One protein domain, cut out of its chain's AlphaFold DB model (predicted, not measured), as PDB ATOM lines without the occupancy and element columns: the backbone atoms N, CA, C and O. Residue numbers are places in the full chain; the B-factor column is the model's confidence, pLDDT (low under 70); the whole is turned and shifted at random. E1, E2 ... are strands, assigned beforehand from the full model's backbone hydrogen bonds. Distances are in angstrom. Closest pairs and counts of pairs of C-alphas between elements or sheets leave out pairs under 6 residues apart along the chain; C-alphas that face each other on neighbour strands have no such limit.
ATOM      1  N   LEU A  42     116.555 160.670 153.465       57.97
ATOM      2  CA  LEU A  42     117.242 161.094 152.246       57.97
ATOM      3  C   LEU A  42     116.270 161.876 151.364       57.97
ATOM      4  O   LEU A  42     115.137 161.445 151.163       57.97
ATOM      5  N   VAL A  43     116.719 162.996 150.801       61.41
ATOM      6  CA  VAL A  43     115.973 163.715 149.761       61.41
ATOM      7  C   VAL A  43     116.516 163.277 148.406       61.41
ATOM      8  O   VAL A  43     117.684 163.510 148.105       61.41
ATOM      9  N   VAL A  44     115.676 162.644 147.588       58.16
ATOM     10  CA  VAL A  44     116.014 162.200 146.229       58.16
ATOM     11  C   VAL A  44     114.953 162.751 145.283       58.16
ATOM     12  O   VAL A  44     113.773 162.456 145.444       58.16
ATOM     13  N   ASN A  45     115.362 163.575 144.312       52.09
ATOM     14  CA  ASN A  45     114.462 164.227 143.346       52.09
ATOM     15  C   ASN A  45     113.259 164.945 144.000       52.09
ATOM     16  O   ASN A  45     112.130 164.850 143.528       52.09
ATOM     17  N   GLY A  46     113.491 165.631 145.126       57.22
ATOM     18  CA  GLY A  46     112.458 166.348 145.887       57.22
ATOM     19  C   GLY A  46     111.578 165.476 146.796       57.22
ATOM     20  O   GLY A  46     110.905 166.014 147.671       57.22
ATOM     21  N   ALA A  47     111.616 164.148 146.666       51.62
ATOM     22  CA  ALA A  47     110.911 163.229 147.556       51.62
ATOM     23  C   ALA A  47     111.778 162.848 148.768       51.62
ATOM     24  O   ALA A  47     112.973 162.581 148.630       51.62
ATOM     25  N   THR A  48     111.177 162.772 149.960       62.56
ATOM     26  CA  THR A  48     111.844 162.221 151.151       62.56
ATOM     27  C   THR A  48     111.650 160.708 151.211       62.56
ATOM     28  O   THR A  48     110.541 160.220 151.413       62.56
ATOM     29  N   LYS A  49     112.740 159.954 151.052       65.69
ATOM     30  CA  LYS A  49     112.776 158.493 151.189       65.69
ATOM     31  C   LYS A  49     113.477 158.118 152.506       65.69
ATOM     32  O   LYS A  49     114.451 158.785 152.871       65.69
ATOM     33  N   PRO A  50     113.029 157.083 153.237       68.50
ATOM     34  CA  PRO A  50     113.818 156.535 154.336       68.50
ATOM     35  C   PRO A  50     115.171 156.016 153.840       68.50
ATOM     36  O   PRO A  50     115.281 155.526 152.711       68.50
ATOM     37  N   ARG A  51     116.203 156.126 154.681       73.31
ATOM     38  CA  ARG A  51     117.524 155.552 154.386       73.31
ATOM     39  C   ARG A  51     117.487 154.023 154.408       73.31
ATOM     40  O   ARG A  51     116.696 153.426 155.138       73.31
ATOM     41  N   THR A  52     118.371 153.403 153.628       81.50
ATOM     42  CA  THR A  52     118.690 151.968 153.707       81.50
ATOM     43  C   THR A  52     119.925 151.732 154.578       81.50
ATOM     44  O   THR A  52     120.658 152.666 154.902       81.50
ATOM     45  N   CYS A  53     120.200 150.481 154.956       76.62
ATOM     46  CA  CYS A  53     121.382 150.163 155.764       76.62
ATOM     47  C   CYS A  53     122.727 150.407 155.061       76.62
ATOM     48  O   CYS A  53     123.725 150.632 155.737       76.62
ATOM     49  N   GLU A  54     122.758 150.475 153.730       74.69
ATOM     50  CA  GLU A  54     123.930 150.937 152.966       74.69
ATOM     51  C   GLU A  54     124.217 152.440 153.174       74.69
ATOM     52  O   GLU A  54     125.313 152.918 152.900       74.69
ATOM     53  N   GLN A  55     123.227 153.197 153.658       76.00
ATOM     54  CA  GLN A  55     123.238 154.658 153.806       76.00
ATOM     55  C   GLN A  55     123.211 155.104 155.284       76.00
ATOM     56  O   GLN A  55     123.179 156.308 155.577       76.00
ATOM     57  N   THR A  56     123.225 154.142 156.214       71.69
ATOM     58  CA  THR A  56     123.064 154.344 157.660       71.69
ATOM     59  C   THR A  56     124.190 153.644 158.415       71.69
ATOM     60  O   THR A  56     124.222 152.422 158.539       71.69
ATOM     61  N   ASN A  57     125.119 154.433 158.955       72.00
ATOM     62  CA  ASN A  57     126.294 153.927 159.656       72.00
ATOM     63  C   ASN A  57     126.034 153.838 161.175       72.00
ATOM     64  O   ASN A  57     126.180 154.824 161.894       72.00
ATOM     65  N   CYS A  58     125.641 152.657 161.662       71.75
ATOM     66  CA  CYS A  58     125.309 152.416 163.079       71.75
ATOM     67  C   CYS A  58     126.530 152.152 163.991       71.75
ATOM     68  O   CYS A  58     126.377 151.956 165.198       71.75
ATOM     69  N   THR A  59     127.743 152.146 163.429       60.84
ATOM     70  CA  THR A  59     128.962 151.616 164.070       60.84
ATOM     71  C   THR A  59     129.401 152.386 165.325       60.84
ATOM     72  O   THR A  59     130.116 151.834 166.155       60.84
ATOM     73  N   ALA A  60     128.939 153.628 165.510       56.06
ATOM     74  CA  ALA A  60     129.321 154.506 166.624       56.06
ATOM     75  C   ALA A  60     128.964 153.976 168.035       56.06
ATOM     76  O   ALA A  60     129.520 154.460 169.016       56.06
ATOM     77  N   ASP A  61     128.071 152.987 168.142       53.78
ATOM     78  CA  ASP A  61     127.610 152.398 169.413       53.78
ATOM     79  C   ASP A  61     127.752 150.858 169.472       53.78
ATOM     80  O   ASP A  61     127.218 150.220 170.379       53.78
ATOM     81  N   GLY A  62     128.361 150.219 168.464       64.44
ATOM     82  CA  GLY A  62     128.244 148.760 168.284       64.44
ATOM     83  C   GLY A  62     126.814 148.291 167.946       64.44
ATOM     84  O   GLY A  62     126.472 147.125 168.136       64.44
ATOM     85  N   LYS A  63     125.965 149.208 167.460       74.50
ATOM     86  CA  LYS A  63     124.609 148.929 166.969       74.50
ATOM     87  C   LYS A  63     124.665 148.381 165.544       74.50
ATOM     88  O   LYS A  63     125.521 148.766 164.750       74.50
ATOM     89  N   VAL A  64     123.699 147.537 165.201       79.69
ATOM     90  CA  VAL A  64     123.560 146.930 163.872       79.69
ATOM     91  C   VAL A  64     122.386 147.561 163.142       79.69
ATOM     92  O   VAL A  64     121.329 147.802 163.725       79.69
ATOM     93  N   CYS A  65     122.568 147.836 161.851       80.81
ATOM     94  CA  CYS A  65     121.478 148.311 161.018       80.81
ATOM     95  C   CYS A  65     120.566 147.154 160.599       80.81
ATOM     96  O   CYS A  65     121.030 146.131 160.105       80.81
ATOM     97  N   THR A  66     119.260 147.345 160.755       78.56
ATOM     98  CA  THR A  66     118.225 146.387 160.355       78.56
ATOM     99  C   THR A  66     117.137 147.102 159.560       78.56
ATOM    100  O   THR A  66     116.795 148.242 159.865       78.56
ATOM    101  N   MET A  67     116.579 146.453 158.537       79.19
ATOM    102  CA  MET A  67     115.436 146.995 157.795       79.19
ATOM    103  C   MET A  67     114.143 146.572 158.492       79.19
ATOM    104  O   MET A  67     113.844 145.382 158.567       79.19
ATOM    105  N   GLN A  68     113.357 147.530 158.987       74.56
ATOM    106  CA  GLN A  68     112.104 147.248 159.689       74.56
ATOM    107  C   GLN A  68     111.000 148.185 159.184       74.56
ATOM    108  O   GLN A  68     111.068 149.395 159.378       74.56
ATOM    109  N   GLY A  69     109.984 147.628 158.517       72.75
ATOM    110  CA  GLY A  69     108.911 148.418 157.896       72.75
ATOM    111  C   GLY A  69     109.347 149.230 156.666       72.75
ATOM    112  O   GLY A  69     108.690 150.202 156.318       72.75
ATOM    113  N   GLY A  70     110.458 148.855 156.021       76.12
ATOM    114  CA  GLY A  70     111.026 149.586 154.879       76.12
ATOM    115  C   GLY A  70     111.971 150.735 155.254       76.12
ATOM    116  O   GLY A  70     112.553 151.341 154.358       76.12
ATOM    117  N   GLU A  71     112.175 150.998 156.547       75.75
ATOM    118  CA  GLU A  71     113.122 151.997 157.054       75.75
ATOM    119  C   GLU A  71     114.321 151.306 157.734       75.75
ATOM    120  O   GLU A  71     114.160 150.284 158.412       75.75
ATOM    121  N   ALA A  72     115.530 151.842 157.546       78.38
ATOM    122  CA  ALA A  72     116.726 151.400 158.258       78.38
ATOM    123  C   ALA A  72     116.697 151.858 159.722       78.38
ATOM    124  O   ALA A  72     116.559 153.046 159.994       78.38
ATOM    125  N   LYS A  73     116.887 150.932 160.666       79.56
ATOM    126  CA  LYS A  73     116.956 151.216 162.105       79.56
ATOM    127  C   LYS A  73     118.233 150.651 162.713       79.56
ATOM    128  O   LYS A  73     118.523 149.464 162.561       79.56
ATOM    129  N   CYS A  74     118.960 151.488 163.454       80.62
ATOM    130  CA  CYS A  74     120.080 151.054 164.286       80.62
ATOM    131  C   CYS A  74     119.558 150.395 165.569       80.62
ATOM    132  O   CYS A  74     119.212 151.078 166.534       80.62
ATOM    133  N   GLY A  75     119.493 149.067 165.568       79.44
ATOM    134  CA  GLY A  75     119.133 148.258 166.727       79.44
ATOM    135  C   GLY A  75     120.363 147.746 167.471       79.44
ATOM    136  O   GLY A  75     121.499 147.870 167.015       79.44
ATOM    137  N   LYS A  76     120.134 147.117 168.623       80.12
ATOM    138  CA  LYS A  76     121.146 146.236 169.207       80.12
ATOM    139  C   LYS A  76     121.160 144.911 168.426       80.12
ATOM    140  O   LYS A  76     120.091 144.484 167.987       80.12
ATOM    141  N   PRO A  77     122.320 144.263 168.245       80.25
ATOM    142  CA  PRO A  77     122.381 142.952 167.609       80.25
ATOM    143  C   PRO A  77     121.635 141.905 168.444       80.25
ATOM    144  O   PRO A  77     121.723 141.887 169.671       80.25
ATOM    145  N   PHE A  78     120.922 141.014 167.760       82.25
ATOM    146  CA  PHE A  78     120.143 139.923 168.366       82.25
ATOM    147  C   PHE A  78     120.740 138.533 168.084       82.25
ATOM    148  O   PHE A  78     120.247 137.534 168.596       82.25
ATOM    149  N   SER A  79     121.824 138.461 167.303       81.06
ATOM    150  CA  SER A  79     122.684 137.277 167.180       81.06
ATOM    151  C   SER A  79     124.157 137.679 167.145       81.06
ATOM    152  O   SER A  79     124.501 138.795 166.749       81.06
ATOM    153  N   CYS A  80     125.038 136.750 167.515       82.00
ATOM    154  CA  CYS A  80     126.483 136.930 167.413       82.00
ATOM    155  C   CYS A  80     127.002 136.951 165.967       82.00
ATOM    156  O   CYS A  80     128.043 137.551 165.724       82.00
ATOM    157  N   ASP A  81     126.249 136.428 164.994       80.94
ATOM    158  CA  ASP A  81     126.569 136.570 163.559       80.94
ATOM    159  C   ASP A  81     126.561 138.036 163.091       80.94
ATOM    160  O   ASP A  81     127.144 138.381 162.067       80.94
ATOM    161  N   GLN A  82     125.883 138.908 163.843       74.88
ATOM    162  CA  GLN A  82     125.741 140.334 163.548       74.88
ATOM    163  C   GLN A  82     126.720 141.206 164.350       74.88
ATOM    164  O   GLN A  82     126.794 142.409 164.109       74.88
ATOM    165  N   LEU A  83     127.460 140.632 165.308       77.12
ATOM    166  CA  LEU A  83     128.307 141.368 166.246       77.12
ATOM    167  C   LEU A  83     129.724 140.785 166.300       77.12
ATOM    168  O   LEU A  83     129.991 139.812 167.005       77.12
ATOM    169  N   SER A  84     130.663 141.443 165.618       74.88
ATOM    170  CA  SER A  84     132.089 141.131 165.758       74.88
ATOM    171  C   SER A  84     132.675 141.803 167.001       74.88
ATOM    172  O   SER A  84     132.730 143.028 167.083       74.88
ATOM    173  N   CYS A  85     133.182 141.002 167.938       75.75
ATOM    174  CA  CYS A  85     133.890 141.488 169.129       75.75
ATOM    175  C   CYS A  85     135.419 141.550 168.957       75.75
ATOM    176  O   CYS A  85     136.134 141.782 169.929       75.75
ATOM    177  N   ASN A  86     135.940 141.354 167.738       67.25
ATOM    178  CA  ASN A  86     137.387 141.315 167.478       67.25
ATOM    179  C   ASN A  86     138.111 142.659 167.702       67.25
ATOM    180  O   ASN A  86     139.334 142.676 167.801       67.25
ATOM    181  N   SER A  87     137.373 143.768 167.811       63.75
ATOM    182  CA  SER A  87     137.919 145.118 168.008       63.75
ATOM    183  C   SER A  87     138.628 145.316 169.352       63.75
ATOM    184  O   SER A  87     139.400 146.262 169.489       63.75
ATOM    185  N   THR A  88     138.403 144.427 170.328       60.50
ATOM    186  CA  THR A  88     139.060 144.478 171.640       60.50
ATOM    187  C   THR A  88     139.519 143.081 172.046       60.50
ATOM    188  O   THR A  88     138.707 142.173 172.223       60.50
ATOM    189  N   ALA A  89     140.830 142.901 172.226       65.19
ATOM    190  CA  ALA A  89     141.402 141.615 172.613       65.19
ATOM    191  C   ALA A  89     140.776 141.080 173.917       65.19
ATOM    192  O   ALA A  89     140.620 141.807 174.901       65.19
ATOM    193  N   GLY A  90     140.410 139.795 173.917       68.06
ATOM    194  CA  GLY A  90     139.786 139.140 175.067       68.06
ATOM    195  C   GLY A  90     138.301 139.456 175.273       68.06
ATOM    196  O   GLY A  90     137.794 139.193 176.361       68.06
ATOM    197  N   PHE A  91     137.585 139.997 174.281       78.31
ATOM    198  CA  PHE A  91     136.118 140.070 174.290       78.31
ATOM    199  C   PHE A  91     135.500 138.940 173.457       78.31
ATOM    200  O   PHE A  91     136.018 138.573 172.406       78.31
ATOM    201  N   ILE A  92     134.376 138.401 173.931       79.00
ATOM    202  CA  ILE A  92     133.585 137.373 173.244       79.00
ATOM    203  C   ILE A  92     132.150 137.862 173.071       79.00
ATOM    204  O   ILE A  92     131.633 138.595 173.918       79.00
ATOM    205  N   CYS A  93     131.494 137.436 171.993       81.75
ATOM    206  CA  CYS A  93     130.061 137.649 171.861       81.75
ATOM    207  C   CYS A  93     129.299 136.628 172.710       81.75
ATOM    208  O   CYS A  93     129.603 135.436 172.684       81.75
ATOM    209  N   LYS A  94     128.295 137.094 173.452       83.69
ATOM    210  CA  LYS A  94     127.380 136.245 174.213       83.69
ATOM    211  C   LYS A  94     125.951 136.764 174.090       83.69
ATOM    212  O   LYS A  94     125.724 137.967 174.207       83.69
ATOM    213  N   LEU A  95     124.994 135.854 173.915       85.31
ATOM    214  CA  LEU A  95     123.569 136.168 174.021       85.31
ATOM    215  C   LEU A  95     123.157 136.306 175.493       85.31
ATOM    216  O   LEU A  95     123.420 135.421 176.312       85.31
ATOM    217  N   GLU A  96     122.486 137.401 175.836       81.81
ATOM    218  CA  GLU A  96     121.961 137.645 177.177       81.81
ATOM    219  C   GLU A  96     120.629 138.401 177.100       81.81
ATOM    220  O   GLU A  96     120.623 139.615 176.882       81.81
ATOM    221  N   LYS A  97     119.518 137.685 177.343       81.50
ATOM    222  CA  LYS A  97     118.130 138.163 177.159       81.50
ATOM    223  C   LYS A  97     117.852 138.578 175.707       81.50
ATOM    224  O   LYS A  97     117.478 139.717 175.452       81.50
ATOM    225  N   ASP A  98     118.140 137.661 174.777       81.25
ATOM    226  CA  ASP A  98     117.918 137.815 173.325       81.25
ATOM    227  C   ASP A  98     118.683 138.988 172.671       81.25
ATOM    228  O   ASP A  98     118.450 139.365 171.526       81.25
ATOM    229  N   GLU A  99     119.659 139.535 173.398       83.38
ATOM    230  CA  GLU A  99     120.552 140.611 172.984       83.38
ATOM    231  C   GLU A  99     121.985 140.069 172.933       83.38
ATOM    232  O   GLU A  99     122.500 139.545 173.926       83.38
ATOM    233  N   ALA A 100     122.640 140.186 171.779       84.06
ATOM    234  CA  ALA A 100     124.045 139.847 171.624       84.06
ATOM    235  C   ALA A 100     124.915 140.974 172.200       84.06
ATOM    236  O   ALA A 100     124.733 142.148 171.879       84.06
ATOM    237  N   LYS A 101     125.870 140.626 173.065       82.25
ATOM    238  CA  LYS A 101     126.767 141.583 173.729       82.25
ATOM    239  C   LYS A 101     128.212 141.127 173.620       82.25
ATOM    240  O   LYS A 101     128.510 139.962 173.880       82.25
ATOM    241  N   CYS A 102     129.115 142.064 173.342       81.12
ATOM    242  CA  CYS A 102     130.539 141.854 173.571       81.12
ATOM    243  C   CYS A 102     130.816 141.990 175.066       81.12
ATOM    244  O   CYS A 102     130.846 143.095 175.606       81.12
ATOM    245  N   ILE A 103     131.022 140.860 175.735       78.81
ATOM    246  CA  ILE A 103     131.471 140.825 177.126       78.81
ATOM    247  C   ILE A 103     132.965 140.529 177.168       78.81
ATOM    248  O   ILE A 103     133.500 139.879 176.268       78.81
ATOM    249  N   LYS A 104     133.650 140.959 178.232       76.69
ATOM    250  CA  LYS A 104     135.017 140.498 178.473       76.69
ATOM    251  C   LYS A 104     134.977 138.982 178.678       76.69
ATOM    252  O   LYS A 104     134.343 138.499 179.617       76.69
ATOM    253  N   GLY A 105     135.617 138.249 177.773       70.56
ATOM    254  CA  GLY A 105     135.792 136.810 177.874       70.56
ATOM    255  C   GLY A 105     136.560 136.477 179.152       70.56
ATOM    256  O   GLY A 105     137.406 137.266 179.589       70.56
TER     257      GLY A 105
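This is residues 42 to 105 of the 214 residues of an uncharacterized protein of Chlorella variabilis (UniProt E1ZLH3). Three small two-stranded hairpins are strung one after another along a loose rod, E1 and E2 at one end, E3 and E4 in the middle, E5 and E6 toward the other end. Each hairpin is a separate little sheet, and two long loops without a named element, residues 51 to 63 and residues 76 to 90, join one hairpin to the next. The printed part has 64 residues with no named helix and six named strands, in the order E1, E2, E3, E4, E5, E6; the three sheets, E1 - E2, E3 - E4 and E5 - E6, are antiparallel. The class is all strand, though under half of the residues, 27 of the 64, are in named elements. The whole is loose, with a radius of gyration of the C-alphas of 14.6 A, and its C-alphas span 49 by 22 by 15 A.

The printed part begins with E1, residues 42 to 44, and E2, residues 47 to 50, which form a hairpin over a tight link of 2 residues. They are antiparallel at 142 degrees between their directions; N 42 and O 49 are 2.9 A apart and N 49 and O 42 are 2.8 A apart, both within hydrogen-bond range. The second hairpin is E3, residues 64 to 68, and E4, residues 71 to 75, again with a tight link of 2 residues. These strands are antiparallel at 141 degrees, with N 66 and O 73 within hydrogen-bond range at 2.9 A and N 73 and O 66 at 2.8 A. The closest C-alphas of E2 and E4 are those of Pro 50 and Glu 71, 5.3 A apart, while the two strands' centres are 15.0 A apart. The third hairpin is E5, residues 91 to 95, and E6, residues 100 to 104, with a tight link of 4 residues. They are antiparallel at 144 degrees, and N 94 and O 101 are within hydrogen-bond range at 2.9 A, as are N 101 and O 94 at 2.9 A. E5 and E6 are each apart from E1, E2, E3 and E4. E1 is apart from E3 and E4, and E2 is apart from E3.

E1 begins at C-alpha 42, at (117.242, 161.094, 152.246), and is 6.2 A from first to last C-alpha. E2 is 10.0 A long and ends at C-alpha 50, at (113.818, 156.535, 154.336). E3 is 12.2 A long and begins at C-alpha 64, at (123.560, 146.930, 163.872); E4 is 12.0 A long. E5 measures 13.1 A and E6 13.0 A, and E6 ends at C-alpha 104, at (135.017, 140.498, 178.473).

The C-alphas of Gly 46 and Gly 105, the two farthest apart in the domain, are 49.4 A from each other, and those of Leu 42 and Gly 105, the first and last printed, are 39.9 A apart. The centres of E3 and E4 are nearest to the mean of the C-alphas, at 6.4 A and 7.6 A, and those of E1 and E2 are farthest, at 22.2 A and 21.4 A. The printed part has no cut. The links E2 to E3, of 13 residues, and E4 to E5, of 15 residues, are long. The mean pLDDT of the printed part of this model is 73.5. It is under 70 in 18 residues, namely residues 42 to 50, residues 59 to 62 and residues 86 to 90.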